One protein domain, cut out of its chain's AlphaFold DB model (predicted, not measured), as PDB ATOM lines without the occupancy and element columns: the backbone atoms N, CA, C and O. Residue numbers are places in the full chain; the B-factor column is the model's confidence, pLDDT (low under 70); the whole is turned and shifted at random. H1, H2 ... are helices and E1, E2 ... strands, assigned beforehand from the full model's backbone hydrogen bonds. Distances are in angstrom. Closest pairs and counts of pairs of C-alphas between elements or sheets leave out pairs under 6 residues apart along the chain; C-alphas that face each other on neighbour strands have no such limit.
ATOM      1  N   GLU A  13     112.755 125.235  93.175       81.56
ATOM      2  CA  GLU A  13     113.410 125.284  94.496       81.56
ATOM      3  C   GLU A  13     112.929 126.458  95.368       81.56
ATOM      4  O   GLU A  13     112.944 126.375  96.596       81.56
ATOM      5  N   TRP A  14     112.453 127.528  94.725       85.44
ATOM      6  CA  TRP A  14     111.993 128.759  95.363       85.44
ATOM      7  C   TRP A  14     110.515 128.718  95.739       85.44
ATOM      8  O   TRP A  14     109.988 129.701  96.265       85.44
ATOM      9  N   MET A  15     109.818 127.611  95.466       83.25
ATOM     10  CA  MET A  15     108.386 127.535  95.716       83.25
ATOM     11  C   MET A  15     108.078 127.688  97.209       83.25
ATOM     12  O   MET A  15     108.524 126.891  98.027       83.25
ATOM     13  N   GLY A  16     107.320 128.731  97.547       81.44
ATOM     14  CA  GLY A  16     106.981 129.084  98.922       81.44
ATOM     15  C   GLY A  16     108.091 129.777  99.701       81.44
ATOM     16  O   GLY A  16     107.880 130.097 100.863       81.44
ATOM     17  N   SER A  17     109.247 130.050  99.091       84.31
ATOM     18  CA  SER A  17     110.303 130.819  99.748       84.31
ATOM     19  C   SER A  17     109.807 132.216 100.124       84.31
ATOM     20  O   SER A  17     109.237 132.935  99.304       84.31
ATOM     21  N   GLN A  18     110.079 132.619 101.365       83.00
ATOM     22  CA  GLN A  18     109.743 133.944 101.897       83.00
ATOM     23  C   GLN A  18     110.841 134.991 101.634       83.00
ATOM     24  O   GLN A  18     110.854 136.042 102.268       83.00
ATOM     25  N   GLN A  19     111.768 134.708 100.712       86.38
ATOM     26  CA  GLN A  19     112.927 135.554 100.409       86.38
ATOM     27  C   GLN A  19     112.850 136.118  98.981       86.38
ATOM     28  O   GLN A  19     113.638 135.717  98.119       86.38
ATOM     29  N   PRO A  20     111.905 137.031  98.675       84.94
ATOM     30  CA  PRO A  20     111.728 137.562  97.323       84.94
ATOM     31  C   PRO A  20     112.996 138.222  96.767       84.94
ATOM     32  O   PRO A  20     113.258 138.112  95.571       84.94
ATOM     33  N   SER A  21     113.824 138.846  97.614       89.50
ATOM     34  CA  SER A  21     115.090 139.443  97.169       89.50
ATOM     35  C   SER A  21     116.100 138.398  96.677       89.50
ATOM     36  O   SER A  21     116.779 138.621  95.674       89.50
ATOM     37  N   ALA A  22     116.152 137.233  97.329       88.31
ATOM     38  CA  ALA A  22     116.993 136.115  96.915       88.31
ATOM     39  C   ALA A  22     116.475 135.463  95.624       88.31
ATOM     40  O   ALA A  22     117.273 135.146  94.746       88.31
ATOM     41  N   ILE A  23     115.151 135.337  95.472       88.75
ATOM     42  CA  ILE A  23     114.541 134.814  94.241       88.75
ATOM     43  C   ILE A  23     114.882 135.715  93.048       88.75
ATOM     44  O   ILE A  23     115.291 135.214  92.004       88.75
ATOM     45  N   LEU A  24     114.755 137.040  93.202       89.00
ATOM     46  CA  LEU A  24     115.100 138.002  92.150       89.00
ATOM     47  C   LEU A  24     116.591 137.968  91.797       89.00
ATOM     48  O   LEU A  24     116.947 138.050  90.625       89.00
ATOM     49  N   ALA A  25     117.466 137.810  92.790       90.19
ATOM     50  CA  ALA A  25     118.897 137.670  92.544       90.19
ATOM     51  C   ALA A  25     119.221 136.384  91.769       90.19
ATOM     52  O   ALA A  25     119.940 136.433  90.776       90.19
ATOM     53  N   ALA A  26     118.633 135.255  92.173       90.19
ATOM     54  CA  ALA A  26     118.818 133.966  91.512       90.19
ATOM     55  C   ALA A  26     118.187 133.921  90.109       90.19
ATOM     56  O   ALA A  26     118.661 133.193  89.235       90.19
ATOM     57  N   HIS A  27     117.110 134.681  89.886       90.69
ATOM     58  CA  HIS A  27     116.536 134.925  88.562       90.69
ATOM     59  C   HIS A  27     117.511 135.709  87.686       90.69
ATOM     60  O   HIS A  27     117.835 135.258  86.591       90.69
ATOM     61  N   PHE A  28     118.028 136.834  88.191       90.81
ATOM     62  CA  PHE A  28     118.987 137.667  87.472       90.81
ATOM     63  C   PHE A  28     120.257 136.900  87.098       90.81
ATOM     64  O   PHE A  28     120.695 136.995  85.954       90.81
ATOM     65  N   GLU A  29     120.830 136.135  88.030       89.94
ATOM     66  CA  GLU A  29     122.022 135.320  87.776       89.94
ATOM     67  C   GLU A  29     121.795 134.403  86.570       89.94
ATOM     68  O   GLU A  29     122.527 134.493  85.586       89.94
ATOM     69  N   ARG A  30     120.703 133.631  86.574       90.56
ATOM     70  CA  ARG A  30     120.346 132.741  85.460       90.56
ATOM     71  C   ARG A  30     120.038 133.493  84.169       90.56
ATOM     72  O   ARG A  30     120.427 133.055  83.093       90.56
ATOM     73  N   LEU A  31     119.349 134.631  84.251       91.00
ATOM     74  CA  LEU A  31     119.007 135.427  83.071       91.00
ATOM     75  C   LEU A  31     120.264 136.009  82.415       91.00
ATOM     76  O   LEU A  31     120.353 136.055  81.191       91.00
ATOM     77  N   SER A  32     121.253 136.413  83.216       90.06
ATOM     78  CA  SER A  32     122.517 136.970  82.729       90.06
ATOM     79  C   SER A  32     123.380 135.958  81.963       90.06
ATOM     80  O   SER A  32     124.199 136.357  81.138       90.06
ATOM     81  N   GLU A  33     123.165 134.656  82.181       90.00
ATOM     82  CA  GLU A  33     123.830 133.581  81.434       90.00
ATOM     83  C   GLU A  33     123.288 133.440  80.005       90.00
ATOM     84  O   GLU A  33     124.007 132.990  79.112       90.00
ATOM     85  N   VAL A  34     122.030 133.831  79.773       90.62
ATOM     86  CA  VAL A  34     121.316 133.601  78.505       90.62
ATOM     87  C   VAL A  34     120.969 134.887  77.751       90.62
ATOM     88  O   VAL A  34     120.778 134.849  76.535       90.62
ATOM     89  N   VAL A  35     120.938 136.039  78.427       89.19
ATOM     90  CA  VAL A  35     120.680 137.353  77.825       89.19
ATOM     91  C   VAL A  35     121.837 138.307  78.116       89.19
ATOM     92  O   VAL A  35     122.116 138.674  79.257       89.19
ATOM     93  N   SER A  36     122.492 138.770  77.051       89.06
ATOM     94  CA  SER A  36     123.573 139.753  77.150       89.06
ATOM     95  C   SER A  36     123.048 141.147  77.511       89.06
ATOM     96  O   SER A  36     122.007 141.583  77.024       89.06
ATOM     97  N   GLY A  37     123.805 141.877  78.335       88.31
ATOM     98  CA  GLY A  37     123.532 143.279  78.665       88.31
ATOM     99  C   GLY A  37     122.525 143.510  79.796       88.31
ATOM    100  O   GLY A  37     122.274 144.666  80.137       88.31
ATOM    101  N   VAL A  38     121.990 142.454  80.417       88.50
ATOM    102  CA  VAL A  38     121.097 142.576  81.579       88.50
ATOM    103  C   VAL A  38     121.878 143.085  82.790       88.50
ATOM    104  O   VAL A  38     122.985 142.627  83.077       88.50
ATOM    105  N   ARG A  39     121.307 144.049  83.519       88.00
ATOM    106  CA  ARG A  39     121.876 144.602  84.755       88.00
ATOM    107  C   ARG A  39     120.772 144.878  85.765       88.00
ATOM    108  O   ARG A  39     119.713 145.376  85.390       88.00
ATOM    109  N   VAL A  40     121.050 144.625  87.041       87.25
ATOM    110  CA  VAL A  40     120.183 145.069  88.138       87.25
ATOM    111  C   VAL A  40     120.438 146.549  88.403       87.25
ATOM    112  O   VAL A  40     121.562 146.946  88.706       87.25
ATOM    113  N   SER A  41     119.396 147.370  88.278       88.50
ATOM    114  CA  SER A  41     119.438 148.789  88.640       88.50
ATOM    115  C   SER A  41     119.166 148.989  90.130       88.50
ATOM    116  O   SER A  41     119.970 149.616  90.814       88.50
ATOM    117  N   ALA A  42     118.070 148.423  90.641       89.38
ATOM    118  CA  ALA A  42     117.680 148.508  92.041       89.38
ATOM    119  C   ALA A  42     116.809 147.317  92.477       89.38
ATOM    120  O   ALA A  42     116.046 146.772  91.681       89.38
ATOM    121  N   ILE A  43     116.881 146.963  93.762       88.56
ATOM    122  CA  ILE A  43     115.965 146.040  94.440       88.56
ATOM    123  C   ILE A  43     115.382 146.747  95.662       88.56
ATOM    124  O   ILE A  43     116.108 147.177  96.561       88.56
ATOM    125  N   VAL A  44     114.055 146.825  95.708       87.62
ATOM    126  CA  VAL A  44     113.303 147.315  96.865       87.62
ATOM    127  C   VAL A  44     112.475 146.161  97.403       87.62
ATOM    128  O   VAL A  44     111.775 145.498  96.641       87.62
ATOM    129  N   THR A  45     112.575 145.890  98.702       88.50
ATOM    130  CA  THR A  45     111.884 144.751  99.317       88.50
ATOM    131  C   THR A  45     111.263 145.112 100.656       88.50
ATOM    132  O   THR A  45     111.831 145.887 101.427       88.50
ATOM    133  N   SER A  46     110.109 144.508 100.940       86.25
ATOM    134  CA  SER A  46     109.476 144.489 102.261       86.25
ATOM    135  C   SER A  46     109.623 143.145 102.977       86.25
ATOM    136  O   SER A  46     108.887 142.858 103.920       86.25
ATOM    137  N   GLU A  47     110.543 142.304 102.504       87.38
ATOM    138  CA  GLU A  47     110.911 141.031 103.119       87.38
ATOM    139  C   GLU A  47     111.303 141.209 104.591       87.38
ATOM    140  O   GLU A  47     111.959 142.182 104.971       87.38
ATOM    141  N   MET A  48     110.919 140.243 105.425       78.81
ATOM    142  CA  MET A  48     111.318 140.214 106.825       78.81
ATOM    143  C   MET A  48     112.803 139.837 106.927       78.81
ATOM    144  O   MET A  48     113.213 138.801 106.417       78.81
ATOM    145  N   TRP A  49     113.602 140.658 107.616       81.62
ATOM    146  CA  TRP A  49     115.059 140.477 107.753       81.62
ATOM    147  C   TRP A  49     115.812 140.393 106.411       81.62
ATOM    148  O   TRP A  49     116.557 139.438 106.172       81.62
ATOM    149  N   PRO A  50     115.659 141.399 105.535       85.62
ATOM    150  CA  PRO A  50     116.139 141.309 104.169       85.62
ATOM    151  C   PRO A  50     117.671 141.334 104.121       85.62
ATOM    152  O   PRO A  50     118.326 142.153 104.772       85.62
ATOM    153  N   LYS A  51     118.253 140.445 103.313       87.12
ATOM    154  CA  LYS A  51     119.700 140.394 103.063       87.12
ATOM    155  C   LYS A  51     120.000 140.981 101.694       87.12
ATOM    156  O   LYS A  51     119.398 140.574 100.708       87.12
ATOM    157  N   ARG A  52     120.963 141.906 101.616       89.50
ATOM    158  CA  ARG A  52     121.369 142.495 100.334       89.50
ATOM    159  C   ARG A  52     121.930 141.405  99.404       89.50
ATOM    160  O   ARG A  52     122.945 140.796  99.759       89.50
ATOM    161  N   PRO A  53     121.329 141.176  98.225       87.81
ATOM    162  CA  PRO A  53     121.851 140.228  97.252       87.81
ATOM    163  C   PRO A  53     123.113 140.765  96.562       87.81
ATOM    164  O   PRO A  53     123.365 141.970  96.519       87.81
ATOM    165  N   ARG A  54     123.927 139.856  96.011       85.81
ATOM    166  CA  ARG A  54     125.220 140.181  95.377       85.81
ATOM    167  C   ARG A  54     125.118 140.556  93.892       85.81
ATOM    168  O   ARG A  54     126.142 140.740  93.246       85.81
ATOM    169  N   CYS A  55     123.909 140.730  93.367       82.69
ATOM    170  CA  CYS A  55     123.627 140.994  91.951       82.69
ATOM    171  C   CYS A  55     123.948 142.427  91.469       82.69
ATOM    172  O   CYS A  55     123.699 142.754  90.311       82.69
ATOM    173  N   GLY A  56     124.495 143.289  92.333       83.75
ATOM    174  CA  GLY A  56     124.714 144.708  92.032       83.75
ATOM    175  C   GLY A  56     123.429 145.545  92.101       83.75
ATOM    176  O   GLY A  56     122.370 145.040  92.472       83.75
ATOM    177  N   GLY A  57     123.544 146.838  91.783       86.50
ATOM    178  CA  GLY A  57     122.441 147.802  91.862       86.50
ATOM    179  C   GLY A  57     122.157 148.319  93.274       86.50
ATOM    180  O   GLY A  57     122.748 147.868  94.266       86.50
ATOM    181  N   ASP A  58     121.261 149.296  93.362       91.50
ATOM    182  CA  ASP A  58     120.795 149.859  94.628       91.50
ATOM    183  C   ASP A  58     119.934 148.853  95.397       91.50
ATOM    184  O   ASP A  58     119.266 147.999  94.820       91.50
ATOM    185  N   PHE A  59     119.957 148.928  96.726       92.12
ATOM    186  CA  PHE A  59     119.178 148.028  97.572       92.12
ATOM    187  C   PHE A  59     118.557 148.791  98.728       92.12
ATOM    188  O   PHE A  59     119.279 149.423  99.504       92.12
ATOM    189  N   VAL A  60     117.236 148.688  98.862       90.88
ATOM    190  CA  VAL A  60     116.484 149.316  99.947       90.88
ATOM    191  C   VAL A  60     115.513 148.313 100.557       90.88
ATOM    192  O   VAL A  60     114.711 147.682  99.869       90.88
ATOM    193  N   ALA A  61     115.573 148.201 101.879       89.62
ATOM    194  CA  ALA A  61     114.555 147.542 102.675       89.62
ATOM    195  C   ALA A  61     113.541 148.588 103.148       89.62
ATOM    196  O   ALA A  61     113.923 149.581 103.766       89.62
ATOM    197  N   VAL A  62     112.264 148.360 102.870       87.94
ATOM    198  CA  VAL A  62     111.157 149.225 103.294       87.94
ATOM    199  C   VAL A  62     110.202 148.427 104.167       87.94
ATOM    200  O   VAL A  62     109.967 147.247 103.923       87.94
ATOM    201  N   ARG A  63     109.621 149.037 105.202       82.12
ATOM    202  CA  ARG A  63     108.592 148.335 105.977       82.12
ATOM    203  C   ARG A  63     107.295 148.344 105.180       82.12
ATOM    204  O   ARG A  63     106.919 149.367 104.617       82.12
ATOM    205  N   GLN A  64     106.569 147.229 105.190       79.50
ATOM    206  CA  GLN A  64     105.276 147.135 104.507       79.50
ATOM    207  C   GLN A  64     104.294 148.222 104.973       79.50
ATOM    208  O   GLN A  64     103.580 148.791 104.154       79.50
ATOM    209  N   ILE A  65     104.304 148.559 106.268       79.62
ATOM    210  CA  ILE A  65     103.471 149.638 106.811       79.62
ATOM    211  C   ILE A  65     103.801 151.001 106.187       79.62
ATOM    212  O   ILE A  65     102.886 151.768 105.917       79.62
ATOM    213  N   ASP A  66     105.074 151.268 105.884       81.06
ATOM    214  CA  ASP A  66     105.494 152.522 105.258       81.06
ATOM    215  C   ASP A  66     105.025 152.580 103.796       81.06
ATOM    216  O   ASP A  66     104.608 153.637 103.339       81.06
ATOM    217  N   ILE A  67     105.012 151.447 103.075       73.38
ATOM    218  CA  ILE A  67     104.445 151.362 101.714       73.38
ATOM    219  C   ILE A  67     102.944 151.666 101.743       73.38
ATOM    220  O   ILE A  67     102.462 152.483 100.963       73.38
ATOM    221  N   LEU A  68     102.207 151.019 102.651       72.00
ATOM    222  CA  LEU A  68     100.757 151.194 102.772       72.00
ATOM    223  C   LEU A  68     100.383 152.627 103.169       72.00
ATOM    224  O   LEU A  68      99.344 153.123 102.750       72.00
ATOM    225  N   GLN A  69     101.233 153.293 103.953       74.62
ATOM    226  CA  GLN A  69     101.055 154.689 104.354       74.62
ATOM    227  C   GLN A  69     101.548 155.696 103.304       74.62
ATOM    228  O   GLN A  69     101.134 156.852 103.343       74.62
ATOM    229  N   ALA A  70     102.418 155.286 102.374       67.69
ATOM    230  CA  ALA A  70     102.949 156.142 101.312       67.69
ATOM    231  C   ALA A  70     102.010 156.277 100.101       67.69
ATOM    232  O   ALA A  70     102.182 157.194  99.296       67.69
ATOM    233  N   LEU A  71     101.028 155.384  99.950       59.97
ATOM    234  CA  LEU A  71     100.037 155.472  98.879       59.97
ATOM    235  C   LEU A  71      99.030 156.589  99.188       59.97
ATOM    236  O   LEU A  71      98.148 156.427 100.026       59.97
TER     237      LEU A  71
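What this domain is: This is residues 13 to 71 of the 251 residues of an uncharacterized protein of Mycolicibacterium peregrinum (UniProt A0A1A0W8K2). A long helix, H1, runs past a small ribbon of two side-by-side strands, E1 and E2, and comes near it with its first residues, 20 to 25; a short helix, H2, lies beyond the end of the ribbon where E2 ends, at residue 61. The helix and the strands run roughly opposite ways, residues 32 to 37 stick out at one end, and the unnamed stretch 46 to 57 loops back from E1 to the beginning of E2. The printed part has 59 residues, with two named helices and two named strands in the order H1, E1, E2, H2; the sheet, of order E1, E2, is parallel, and the class is mixed, helices and strands. The whole is only just loose, close to compact, with a radius of gyration of the C-alphas of 12.8 A, and elongated, with spans of 39 by 25 by 18 A.

How they stand to each other: Residues 13 to 19 lead to H1, residues 20 to 34. A short link of 7 residues joins H1 to E1, residues 42 to 45. H1 and E1 have 3 pairs of C-alphas within 8 A, the closest being those of Ser 21 and Thr 45, 6.6 A apart. A long link joins E1 to E2, residues 58 to 61. E1 and E2 are parallel neighbours, with 8 degrees between their directions. The C-alphas of Ala 42 and Asp 58 face each other at 4.3 A. N 43 and O 58, 2.8 A apart, and N 60 and O 43, 3.0 A apart, are within hydrogen-bond range. H1 and E2 are apart. A tight link of 2 residues joins E2 to H2, residues 64 to 70, which is apart from H1 and from E1. Every O i to N i+4 pair of H2 is within hydrogen-bond range, and 10 of 11 are in H1.

Where its parts are: H1 begins at C-alpha 20, at (111.728, 137.562, 97.323), and its 15 residues measure 21.5 A from first to last C-alpha. E1, residues 42 to 45, measures 10.0 A, and E2, residues 58 to 61, measures 10.4 A; E2 begins at C-alpha 58, at (120.795, 149.859, 94.628). H2, residues 64 to 70, measures 9.8 A and ends at C-alpha 70, at (102.949, 156.142, 101.312).

The domain as a whole: The C-alphas of Val 34 and Gln 69 are the two farthest apart, at 39.0 A. The first and last printed C-alphas, Glu 13 and Leu 71, are 33.3 A apart. The printed part has no cut. The long link, residues 46 to 57, has 12 residues. The mean pLDDT of the printed part is 85.6, and the model's confidence is low, under 70, at residues 70 to 71.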